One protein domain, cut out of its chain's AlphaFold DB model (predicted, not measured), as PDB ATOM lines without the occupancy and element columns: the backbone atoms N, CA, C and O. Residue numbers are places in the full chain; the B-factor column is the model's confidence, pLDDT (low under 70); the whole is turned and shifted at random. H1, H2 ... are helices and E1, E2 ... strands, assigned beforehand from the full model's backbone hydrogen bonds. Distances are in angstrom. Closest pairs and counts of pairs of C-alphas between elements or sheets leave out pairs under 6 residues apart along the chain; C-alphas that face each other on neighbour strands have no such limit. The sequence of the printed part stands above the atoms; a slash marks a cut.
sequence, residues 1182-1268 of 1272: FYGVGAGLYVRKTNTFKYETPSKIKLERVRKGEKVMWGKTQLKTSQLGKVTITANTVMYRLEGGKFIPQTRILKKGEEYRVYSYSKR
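AT A GLANCE: This is residues 1182 to 1268 of the 1272 residues of an uncharacterized protein of Bacillus infantis (UniProt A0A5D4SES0). Two sheets stand face to face as a small sandwich, their strands crossed: a strongly twisted sheet E6-E5-E2-E1-E8 and a smaller sheet E3-E4-E7. H1 lies off one end of this sandwich, away from both sheets. The printed part has 87 residues with eight named strands and one named helix, in the order E1 E2 E3 H1 E4 E5 E6 E7 E8; both sheets are antiparallel and the class is mostly strand. It is compact, with a radius of gyration of the C-alphas of 13.6 A and spans of 38 by 27 by 17 A.

IN THESE COORDINATES: E1, residues 1182 to 1186, begins at C-alpha 1182 (232.421, 372.282, 441.624). E2 is residues 1189 to 1192, E3 1197 to 1200, and H1 1204 to 1211, 10.5 A long. E4, 1229 to 1233, is 13.4 A long, E5, 1237 to 1243, 19.3 A, and E6, 1246 to 1254, 19.8 A; E6 bends by 85 degrees at residue 1251. E7, 1259 to 1262, runs on into E8, 1264 to 1268, at 81 degrees; E8 ends at C-alpha 1268 (230.826, 366.338, 446.878).

HOW THE PARTS SIT: In the hairpin E1 and E2, N 1185 and O 1189 are 2.9 A apart. E8 is antiparallel to E1, with N 1182 and O 1266 2.8 A apart. E5 pairs with E2 through N 1190 and O 1240, 2.8 A, and with E6, in a hairpin, through N 1241 and O 1248, 2.9 A. In the other sheet, the neighbour strands E3 and E4 are antiparallel, with N 1198 and O 1232 within hydrogen-bond range at 2.9 A, and the neighbour strands E4 and E7 are antiparallel, with N 1231 and O 1260 within hydrogen-bond range at 2.8 A. Across the sandwich, the closest C-alphas of E1 and E7 are those of Val 1185 and Val 1262, 4.8 A. In H1, every O i to N i+4 pair is within hydrogen-bond range.

THE WHOLE: The C-alphas farthest apart, of Lys 1212 and Thr 1251, are 39.6 A apart. The printed part has no cut; the link H1 to E4, 17 residues, is long. No printed residue is under 70 in pLDDT.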
ATOM      1  N   PHE A1182     232.846 372.263 443.023       87.25
ATOM      2  CA  PHE A1182     232.421 372.282 441.624       87.25
ATOM      3  C   PHE A1182     231.481 373.452 441.343       87.25
ATOM      4  O   PHE A1182     230.532 373.704 442.089       87.25
ATOM      5  N   TYR A1183     231.694 374.120 440.210       89.94
ATOM      6  CA  TYR A1183     230.743 375.094 439.672       89.94
ATOM      7  C   TYR A1183     229.844 374.425 438.634       89.94
ATOM      8  O   TYR A1183     230.340 373.844 437.668       89.94
ATOM      9  N   GLY A1184     228.527 374.520 438.823       89.06
ATOM     10  CA  GLY A1184     227.536 374.034 437.868       89.06
ATOM     11  C   GLY A1184     227.399 375.001 436.695       89.06
ATOM     12  O   GLY A1184     226.932 376.132 436.871       89.06
ATOM     13  N   VAL A1185     227.795 374.549 435.503       87.69
ATOM     14  CA  VAL A1185     227.828 375.349 434.263       87.69
ATOM     15  C   VAL A1185     226.545 375.248 433.420       87.69
ATOM     16  O   VAL A1185     226.456 375.816 432.331       87.69
ATOM     17  N   GLY A1186     225.524 374.567 433.949       79.81
ATOM     18  CA  GLY A1186     224.220 374.338 433.316       79.81
ATOM     19  C   GLY A1186     224.047 372.899 432.818       79.81
ATOM     20  O   GLY A1186     225.011 372.148 432.735       79.81
ATOM     21  N   ALA A1187     222.805 372.501 432.517       80.75
ATOM     22  CA  ALA A1187     222.456 371.182 431.957       80.75
ATOM     23  C   ALA A1187     223.023 369.953 432.718       80.75
ATOM     24  O   ALA A1187     223.348 368.938 432.108       80.75
ATOM     25  N   GLY A1188     223.170 370.045 434.047       81.75
ATOM     26  CA  GLY A1188     223.752 368.976 434.876       81.75
ATOM     27  C   GLY A1188     225.275 368.818 434.755       81.75
ATOM     28  O   GLY A1188     225.826 367.851 435.277       81.75
ATOM     29  N   LEU A1189     225.956 369.752 434.082       87.12
ATOM     30  CA  LEU A1189     227.398 369.743 433.843       87.12
ATOM     31  C   LEU A1189     228.138 370.665 434.820       87.12
ATOM     32  O   LEU A1189     227.630 371.713 435.231       87.12
ATOM     33  N   TYR A1190     229.362 370.274 435.169       90.06
ATOM     34  CA  TYR A1190     230.164 370.855 436.242       90.06
ATOM     35  C   TYR A1190     231.652 370.942 435.868       90.06
ATOM     36  O   TYR A1190     232.138 370.188 435.025       90.06
ATOM     37  N   VAL A1191     232.389 371.840 436.530       87.81
ATOM     38  CA  VAL A1191     233.857 371.970 436.418       87.81
ATOM     39  C   VAL A1191     234.481 371.989 437.818       87.81
ATOM     40  O   VAL A1191     234.032 372.762 438.672       87.81
ATOM     41  N   ARG A1192     235.500 371.145 438.058       87.56
ATOM     42  CA  ARG A1192     236.222 371.030 439.343       87.56
ATOM     43  C   ARG A1192     237.115 372.252 439.572       87.56
ATOM     44  O   ARG A1192     238.059 372.478 438.815       87.56
ATOM     45  N   LYS A1193     236.852 373.009 440.641       83.19
ATOM     46  CA  LYS A1193     237.618 374.179 441.094       83.19
ATOM     47  C   LYS A1193     239.086 373.818 441.303       83.19
ATOM     48  O   LYS A1193     239.445 373.091 442.222       83.19
ATOM     49  N   THR A1194     239.904 374.331 440.396       82.19
ATOM     50  CA  THR A1194     241.346 374.116 440.256       82.19
ATOM     51  C   THR A1194     241.934 375.341 439.544       82.19
ATOM     52  O   THR A1194     241.192 376.210 439.079       82.19
ATOM     53  N   ASN A1195     243.257 375.412 439.399       82.06
ATOM     54  CA  ASN A1195     243.933 376.551 438.763       82.06
ATOM     55  C   ASN A1195     243.748 376.615 437.222       82.06
ATOM     56  O   ASN A1195     244.323 377.483 436.566       82.06
ATOM     57  N   THR A1196     242.949 375.715 436.629       80.25
ATOM     58  CA  THR A1196     242.702 375.622 435.175       80.25
ATOM     59  C   THR A1196     241.662 376.616 434.648       80.25
ATOM     60  O   THR A1196     241.412 376.652 433.439       80.25
ATOM     61  N   PHE A1197     241.052 377.436 435.511       85.94
ATOM     62  CA  PHE A1197     240.142 378.504 435.101       85.94
ATOM     63  C   PHE A1197     240.100 379.680 436.085       85.94
ATOM     64  O   PHE A1197     240.452 379.566 437.255       85.94
ATOM     65  N   LYS A1198     239.587 380.821 435.610       87.06
ATOM     66  CA  LYS A1198     239.248 381.994 436.429       87.06
ATOM     67  C   LYS A1198     237.740 382.038 436.693       87.06
ATOM     68  O   LYS A1198     236.962 382.027 435.737       87.06
ATOM     69  N   TYR A1199     237.333 382.129 437.959       88.56
ATOM     70  CA  TYR A1199     235.959 382.471 438.347       88.56
ATOM     71  C   TYR A1199     235.811 383.989 438.513       88.56
ATOM     72  O   TYR A1199     236.691 384.652 439.060       88.56
ATOM     73  N   GLU A1200     234.693 384.540 438.053       88.75
ATOM     74  CA  GLU A1200     234.329 385.952 438.195       88.75
ATOM     75  C   GLU A1200     232.875 386.066 438.693       88.75
ATOM     76  O   GLU A1200     232.033 385.234 438.345       88.75
ATOM     77  N   THR A1201     232.553 387.117 439.455       88.06
ATOM     78  CA  THR A1201     231.182 387.453 439.900       88.06
ATOM     79  C   THR A1201     230.680 388.754 439.254       88.06
ATOM     80  O   THR A1201     231.477 389.649 438.957       88.06
ATOM     81  N   PRO A1202     229.366 388.897 438.995       82.62
ATOM     82  CA  PRO A1202     228.815 390.117 438.416       82.62
ATOM     83  C   PRO A1202     228.645 391.194 439.498       82.62
ATOM     84  O   PRO A1202     228.149 390.928 440.592       82.62
ATOM     85  N   SER A1203     229.019 392.441 439.196       83.94
ATOM     86  CA  SER A1203     228.851 393.550 440.142       83.94
ATOM     87  C   SER A1203     227.371 393.854 440.413       83.94
ATOM     88  O   SER A1203     226.524 393.688 439.529       83.94
ATOM     89  N   LYS A1204     227.058 394.371 441.614       81.44
ATOM     90  CA  LYS A1204     225.686 394.743 442.025       81.44
ATOM     91  C   LYS A1204     224.977 395.613 440.970       81.44
ATOM     92  O   LYS A1204     223.833 395.346 440.630       81.44
ATOM     93  N   ILE A1205     225.694 396.572 440.376       84.19
ATOM     94  CA  ILE A1205     225.193 397.452 439.303       84.19
ATOM     95  C   ILE A1205     224.792 396.655 438.046       84.19
ATOM     96  O   ILE A1205     223.743 396.915 437.464       84.19
ATOM     97  N   LYS A1206     225.591 395.664 437.620       83.12
ATOM     98  CA  LYS A1206     225.266 394.827 436.449       83.12
ATOM     99  C   LYS A1206     224.061 393.920 436.709       83.12
ATOM    100  O   LYS A1206     223.229 393.771 435.819       83.12
ATOM    101  N   LEU A1207     223.950 393.353 437.912       80.44
ATOM    102  CA  LEU A1207     222.781 392.569 438.327       80.44
ATOM    103  C   LEU A1207     221.503 393.417 438.345       80.44
ATOM    104  O   LEU A1207     220.473 392.982 437.838       80.44
ATOM    105  N   GLU A1208     221.576 394.636 438.878       83.31
ATOM    106  CA  GLU A1208     220.424 395.532 438.996       83.31
ATOM    107  C   GLU A1208     219.905 396.014 437.631       83.31
ATOM    108  O   GLU A1208     218.699 396.047 437.398       83.31
ATOM    109  N   ARG A1209     220.803 396.271 436.675       83.62
ATOM    110  CA  ARG A1209     220.427 396.546 435.278       83.62
ATOM    111  C   ARG A1209     219.728 395.351 434.611       83.62
ATOM    112  O   ARG A1209     218.718 395.530 433.938       83.62
ATOM    113  N   VAL A1210     220.193 394.118 434.851       84.38
ATOM    114  CA  VAL A1210     219.521 392.901 434.341       84.38
ATOM    115  C   VAL A1210     218.149 392.679 434.990       84.38
ATOM    116  O   VAL A1210     217.220 392.278 434.294       84.38
ATOM    117  N   ARG A1211     217.976 392.992 436.284       80.88
ATOM    118  CA  ARG A1211     216.654 392.973 436.946       80.88
ATOM    119  C   ARG A1211     215.662 393.945 436.305       80.88
ATOM    120  O   ARG A1211     214.487 393.616 436.199       80.88
ATOM    121  N   LYS A1212     216.142 395.092 435.818       84.81
ATOM    122  CA  LYS A1212     215.362 396.087 435.058       84.81
ATOM    123  C   LYS A1212     215.155 395.711 433.579       84.81
ATOM    124  O   LYS A1212     214.680 396.527 432.799       84.81
ATOM    125  N   GLY A1213     215.499 394.481 433.183       80.94
ATOM    126  CA  GLY A1213     215.297 393.947 431.833       80.94
ATOM    127  C   GLY A1213     216.397 394.292 430.821       80.94
ATOM    128  O   GLY A1213     216.300 393.895 429.659       80.94
ATOM    129  N   GLU A1214     217.462 394.996 431.220       85.62
ATOM    130  CA  GLU A1214     218.509 395.415 430.286       85.62
ATOM    131  C   GLU A1214     219.387 394.250 429.793       85.62
ATOM    132  O   GLU A1214     219.799 393.359 430.543       85.62
ATOM    133  N   LYS A1215     219.786 394.303 428.514       86.19
ATOM    134  CA  LYS A1215     220.756 393.365 427.929       86.19
ATOM    135  C   LYS A1215     222.193 393.727 428.336       86.19
ATOM    136  O   LYS A1215     222.910 394.387 427.589       86.19
ATOM    137  N   VAL A1216     222.635 393.266 429.506       85.31
ATOM    138  CA  VAL A1216     224.013 393.476 429.994       85.31
ATOM    139  C   VAL A1216     224.968 392.376 429.503       85.31
ATOM    140  O   VAL A1216     224.713 391.184 429.688       85.31
ATOM    141  N   MET A1217     226.103 392.774 428.917       82.75
ATOM    142  CA  MET A1217     227.188 391.878 428.485       82.75
ATOM    143  C   MET A1217     228.316 391.784 429.526       82.75
ATOM    144  O   MET A1217     228.575 392.730 430.280       82.75
ATOM    145  N   TRP A1218     229.009 390.641 429.573       79.06
ATOM    146  CA  TRP A1218     230.061 390.370 430.554       79.06
ATOM    147  C   TRP A1218     231.182 389.474 429.997       79.06
ATOM    148  O   TRP A1218     231.285 388.285 430.291       79.06
ATOM    149  N   GLY A1219     232.069 390.077 429.206       77.00
ATOM    150  CA  GLY A1219     232.971 389.322 428.338       77.00
ATOM    151  C   GLY A1219     232.229 388.945 427.061       77.00
ATOM    152  O   GLY A1219     231.468 389.760 426.536       77.00
ATOM    153  N   LYS A1220     232.407 387.715 426.575       79.12
ATOM    154  CA  LYS A1220     231.732 387.228 425.358       79.12
ATOM    155  C   LYS A1220     230.285 386.789 425.619       79.12
ATOM    156  O   LYS A1220     229.519 386.580 424.681       79.12
ATOM    157  N   THR A1221     229.887 386.664 426.884       76.88
ATOM    158  CA  THR A1221     228.582 386.135 427.304       76.88
ATOM    159  C   THR A1221     227.633 387.217 427.840       76.88
ATOM    160  O   THR A1221     228.025 388.124 428.575       76.88
ATOM    161  N   GLN A1222     226.340 387.127 427.491       84.88
ATOM    162  CA  GLN A1222     225.288 387.946 428.117       84.88
ATOM    163  C   GLN A1222     225.047 387.466 429.557       84.88
ATOM    164  O   GLN A1222     224.821 386.266 429.754       84.88
ATOM    165  N   LEU A1223     225.021 388.388 430.523       85.75
ATOM    166  CA  LEU A1223     224.589 388.121 431.896       85.75
ATOM    167  C   LEU A1223     223.088 387.779 431.912       85.75
ATOM    168  O   LEU A1223     222.293 388.407 431.209       85.75
ATOM    169  N   LYS A1224     222.696 386.767 432.691       83.88
ATOM    170  CA  LYS A1224     221.296 386.350 432.864       83.88
ATOM    171  C   LYS A1224     220.843 386.501 434.315       83.88
ATOM    172  O   LYS A1224     221.647 386.396 435.238       83.88
ATOM    173  N   THR A1225     219.540 386.690 434.514       75.25
ATOM    174  CA  THR A1225     218.892 386.544 435.823       75.25
ATOM    175  C   THR A1225     219.224 385.165 436.407       75.25
ATOM    176  O   THR A1225     219.303 384.185 435.665       75.25
ATOM    177  N   SER A1226     219.476 385.101 437.716       78.25
ATOM    178  CA  SER A1226     219.908 383.888 438.439       78.25
ATOM    179  C   SER A1226     221.269 383.288 438.022       78.25
ATOM    180  O   SER A1226     221.595 382.177 438.428       78.25
ATOM    181  N   GLN A1227     222.102 384.009 437.261       85.56
ATOM    182  CA  GLN A1227     223.510 383.646 437.061       85.56
ATOM    183  C   GLN A1227     224.348 384.094 438.273       85.56
ATOM    184  O   GLN A1227     224.413 385.286 438.574       85.56
ATOM    185  N   LEU A1228     225.023 383.153 438.941       85.94
ATOM    186  CA  LEU A1228     225.885 383.420 440.103       85.94
ATOM    187  C   LEU A1228     227.251 383.992 439.699       85.94
ATOM    188  O   LEU A1228     227.812 384.839 440.393       85.94
ATOM    189  N   GLY A1229     227.788 383.525 438.570       89.56
ATOM    190  CA  GLY A1229     229.139 383.866 438.144       89.56
ATOM    191  C   GLY A1229     229.464 383.484 436.703       89.56
ATOM    192  O   GLY A1229     228.588 383.081 435.930       89.56
ATOM    193  N   LYS A1230     230.739 383.596 436.339       89.81
ATOM    194  CA  LYS A1230     231.289 383.156 435.052       89.81
ATOM    195  C   LYS A1230     232.619 382.438 435.277       89.81
ATOM    196  O   LYS A1230     233.426 382.875 436.090       89.81
ATOM    197  N   VAL A1231     232.843 381.358 434.539       90.31
ATOM    198  CA  VAL A1231     234.098 380.605 434.464       90.31
ATOM    199  C   VAL A1231     234.759 380.890 433.118       90.31
ATOM    200  O   VAL A1231     234.099 380.819 432.084       90.31
ATOM    201  N   THR A1232     236.052 381.209 433.126       90.38
ATOM    202  CA  THR A1232     236.871 381.395 431.913       90.38
ATOM    203  C   THR A1232     238.040 380.421 431.951       90.38
ATOM    204  O   THR A1232     238.880 380.519 432.844       90.38
ATOM    205  N   ILE A1233     238.090 379.475 431.015       91.31
ATOM    206  CA  ILE A1233     239.053 378.364 431.024       91.31
ATOM    207  C   ILE A1233     240.461 378.874 430.658       91.31
ATOM    208  O   ILE A1233     240.662 379.417 429.571       91.31
ATOM    209  N   THR A1234     241.446 378.713 431.547       88.12
ATOM    210  CA  THR A1234     242.837 379.195 431.381       88.12
ATOM    211  C   THR A1234     243.808 378.095 430.938       88.12
ATOM    212  O   THR A1234     244.826 378.404 430.313       88.12
ATOM    213  N   ALA A1235     243.470 376.826 431.178       86.00
ATOM    214  CA  ALA A1235     244.146 375.634 430.664       86.00
ATOM    215  C   ALA A1235     243.108 374.551 430.319       86.00
ATOM    216  O   ALA A1235     242.007 374.568 430.860       86.00
ATOM    217  N   ASN A1236     243.435 373.617 429.418       88.25
ATOM    218  CA  ASN A1236     242.502 372.545 429.046       88.25
ATOM    219  C   ASN A1236     242.105 371.723 430.286       88.25
ATOM    220  O   ASN A1236     242.968 371.372 431.088       88.25
ATOM    221  N   THR A1237     240.814 371.435 430.465       87.44
ATOM    222  CA  THR A1237     240.314 370.835 431.715       87.44
ATOM    223  C   THR A1237     239.095 369.934 431.500       87.44
ATOM    224  O   THR A1237     238.379 370.068 430.509       87.44
ATOM    225  N   VAL A1238     238.875 368.985 432.409       86.62
ATOM    226  CA  VAL A1238     237.826 367.958 432.295       86.62
ATOM    227  C   VAL A1238     236.464 368.526 432.714       86.62
ATOM    228  O   VAL A1238     236.349 369.243 433.709       86.62
ATOM    229  N   MET A1239     235.425 368.196 431.948       86.81
ATOM    230  CA  MET A1239     234.024 368.442 432.301       86.81
ATOM    231  C   MET A1239     233.471 367.257 433.100       86.81
ATOM    232  O   MET A1239     233.798 366.115 432.801       86.81
ATOM    233  N   TYR A1240     232.601 367.512 434.075       88.56
ATOM    234  CA  TYR A1240     231.993 366.486 434.929       88.56
ATOM    235  C   TYR A1240     230.464 366.540 434.865       88.56
ATOM    236  O   TYR A1240     229.886 367.584 434.548       88.56
ATOM    237  N   ARG A1241     229.801 365.439 435.222       88.19
ATOM    238  CA  ARG A1241     228.350 365.356 435.442       88.19
ATOM    239  C   ARG A1241     228.064 364.721 436.806       88.19
ATOM    240  O   ARG A1241     228.843 363.896 437.269       88.19
ATOM    241  N   LEU A1242     226.969 365.119 437.454       80.56
ATOM    242  CA  LEU A1242     226.498 364.501 438.698       80.56
ATOM    243  C   LEU A1242     225.580 363.304 438.391       80.56
ATOM    244  O   LEU A1242     224.465 363.507 437.916       80.56
ATOM    245  N   GLU A1243     226.017 362.084 438.698       79.81
ATOM    246  CA  GLU A1243     225.237 360.842 438.553       79.81
ATOM    247  C   GLU A1243     225.443 359.970 439.809       79.81
ATOM    248  O   GLU A1243     226.513 359.991 440.416       79.81
ATOM    249  N   GLY A1244     224.401 359.289 440.302       73.19
ATOM    250  CA  GLY A1244     224.471 358.519 441.563       73.19
ATOM    251  C   GLY A1244     224.871 359.332 442.812       73.19
ATOM    252  O   GLY A1244     225.249 358.769 443.833       73.19
ATOM    253  N   GLY A1245     224.836 360.667 442.735       72.75
ATOM    254  CA  GLY A1245     225.332 361.570 443.776       72.75
ATOM    255  C   GLY A1245     226.840 361.865 443.738       72.75
ATOM    256  O   GLY A1245     227.267 362.701 444.539       72.75
ATOM    257  N   LYS A1246     227.602 361.261 442.811       73.88
ATOM    258  CA  LYS A1246     229.051 361.449 442.587       73.88
ATOM    259  C   LYS A1246     229.328 362.204 441.278       73.88
ATOM    260  O   LYS A1246     228.472 362.266 440.397       73.88
ATOM    261  N   PHE A1247     230.514 362.802 441.147       79.19
ATOM    262  CA  PHE A1247     230.908 363.529 439.933       79.19
ATOM    263  C   PHE A1247     231.722 362.654 438.973       79.19
ATOM    264  O   PHE A1247     232.893 362.387 439.221       79.19
ATOM    265  N   ILE A1248     231.110 362.261 437.853       79.00
ATOM    266  CA  ILE A1248     231.722 361.419 436.819       79.00
ATOM    267  C   ILE A1248     232.361 362.311 435.737       79.00
ATOM    268  O   ILE A1248     231.687 363.224 435.236       79.00
ATOM    269  N   PRO A1249     233.636 362.096 435.354       83.38
ATOM    270  CA  PRO A1249     234.268 362.828 434.257       83.38
ATOM    271  C   PRO A1249     233.589 362.526 432.913       83.38
ATOM    272  O   PRO A1249     233.002 361.470 432.695       83.38
ATOM    273  N   GLN A1250     233.640 363.478 431.990       84.00
ATOM    274  CA  GLN A1250     233.082 363.367 430.644       84.00
ATOM    275  C   GLN A1250     234.220 363.380 429.621       84.00
ATOM    276  O   GLN A1250     235.188 364.125 429.767       84.00
ATOM    277  N   THR A1251     234.075 362.622 428.532       75.38
ATOM    278  CA  THR A1251     235.070 362.541 427.441       75.38
ATOM    279  C   THR A1251     235.331 363.880 426.738       75.38
ATOM    280  O   THR A1251     236.347 364.041 426.060       75.38
ATOM    281  N   ARG A1252     234.450 364.877 426.909       82.81
ATOM    282  CA  ARG A1252     234.671 366.245 426.428       82.81
ATOM    283  C   ARG A1252     235.611 367.019 427.359       82.81
ATOM    284  O   ARG A1252     235.214 367.482 428.426       82.81
ATOM    285  N   ILE A1253     236.809 367.300 426.856       83.62
ATOM    286  CA  ILE A1253     237.710 368.318 427.411       83.62
ATOM    287  C   ILE A1253     237.213 369.728 427.050       83.62
ATOM    288  O   ILE A1253     236.879 370.009 425.895       83.62
ATOM    289  N   LEU A1254     237.196 370.626 428.036       86.06
ATOM    290  CA  LEU A1254     237.011 372.067 427.859       86.06
ATOM    291  C   LEU A1254     238.328 372.718 427.446       86.06
ATOM    292  O   LEU A1254     239.382 372.410 428.008       86.06
ATOM    293  N   LYS A1255     238.277 373.623 426.469       87.69
ATOM    294  CA  LYS A1255     239.483 374.208 425.861       87.69
ATOM    295  C   LYS A1255     239.830 375.565 426.471       87.69
ATOM    296  O   LYS A1255     238.949 376.370 426.779       87.69
ATOM    297  N   LYS A1256     241.132 375.849 426.582       89.75
ATOM    298  CA  LYS A1256     241.657 377.174 426.953       89.75
ATOM    299  C   LYS A1256     241.000 378.275 426.106       89.75
ATOM    300  O   LYS A1256     241.078 378.247 424.881       89.75
ATOM    301  N   GLY A1257     240.381 379.253 426.768       83.38
ATOM    302  CA  GLY A1257     239.689 380.389 426.152       83.38
ATOM    303  C   GLY A1257     238.161 380.277 426.046       83.38
ATOM    304  O   GLY A1257     237.532 381.252 425.626       83.38
ATOM    305  N   GLU A1258     237.546 379.150 426.427       87.50
ATOM    306  CA  GLU A1258     236.081 379.034 426.526       87.50
ATOM    307  C   GLU A1258     235.519 379.797 427.756       87.50
ATOM    308  O   GLU A1258     236.144 379.835 428.820       87.50
ATOM    309  N   GLU A1259     234.326 380.401 427.621       89.88
ATOM    310  CA  GLU A1259     233.567 381.038 428.716       89.88
ATOM    311  C   GLU A1259     232.288 380.240 429.031       89.88
ATOM    312  O   GLU A1259     231.497 379.958 428.131       89.88
ATOM    313  N   TYR A1260     232.028 379.977 430.314       88.31
ATOM    314  CA  TYR A1260     230.821 379.301 430.801       88.31
ATOM    315  C   TYR A1260     230.116 380.119 431.894       88.31
ATOM    316  O   TYR A1260     230.756 380.747 432.739       88.31
ATOM    317  N   ARG A1261     228.778 380.117 431.900       89.69
ATOM    318  CA  ARG A1261     227.968 380.735 432.967       89.69
ATOM    319  C   ARG A1261     227.877 379.789 434.160       89.69
ATOM    320  O   ARG A1261     227.696 378.600 433.951       89.69
ATOM    321  N   VAL A1262     227.929 380.311 435.382       89.62
ATOM    322  CA  VAL A1262     227.730 379.518 436.607       89.62
ATOM    323  C   VAL A1262     226.355 379.792 437.201       89.62
ATOM    324  O   VAL A1262     225.984 380.951 437.399       89.62
ATOM    325  N   TYR A1263     225.632 378.718 437.516       86.44
ATOM    326  CA  TYR A1263     224.273 378.750 438.069       86.44
ATOM    327  C   TYR A1263     224.157 378.110 439.455       86.44
ATOM    328  O   TYR A1263     223.226 378.415 440.193       86.44
ATOM    329  N   SER A1264     225.093 377.236 439.824       85.50
ATOM    330  CA  SER A1264     225.113 376.574 441.128       85.50
ATOM    331  C   SER A1264     226.541 376.280 441.582       85.50
ATOM    332  O   SER A1264     227.496 376.339 440.803       85.50
ATOM    333  N   TYR A1265     226.674 375.962 442.864       84.50
ATOM    334  CA  TYR A1265     227.905 375.518 443.502       84.50
ATOM    335  C   TYR A1265     227.626 374.200 444.225       84.50
ATOM    336  O   TYR A1265     226.531 374.009 444.756       84.50
ATOM    337  N   SER A1266     228.584 373.279 444.229       78.75
ATOM    338  CA  SER A1266     228.446 371.995 444.913       78.75
ATOM    339  C   SER A1266     229.779 371.528 445.480       78.75
ATOM    340  O   SER A1266     230.834 371.839 444.933       78.75
ATOM    341  N   LYS A1267     229.724 370.765 446.571       76.06
ATOM    342  CA  LYS A1267     230.888 370.177 447.231       76.06
ATOM    343  C   LYS A1267     230.559 368.723 447.555       76.06
ATOM    344  O   LYS A1267     229.713 368.474 448.410       76.06
ATOM    345  N   ARG A1268     231.128 367.782 446.797       73.69
ATOM    346  CA  ARG A1268     230.826 366.338 446.878       73.69
ATOM    347  C   ARG A1268     232.065 365.499 446.576       73.69
ATOM    348  O   ARG A1268     233.037 366.000 446.019       73.69
TER     349      ARG A1268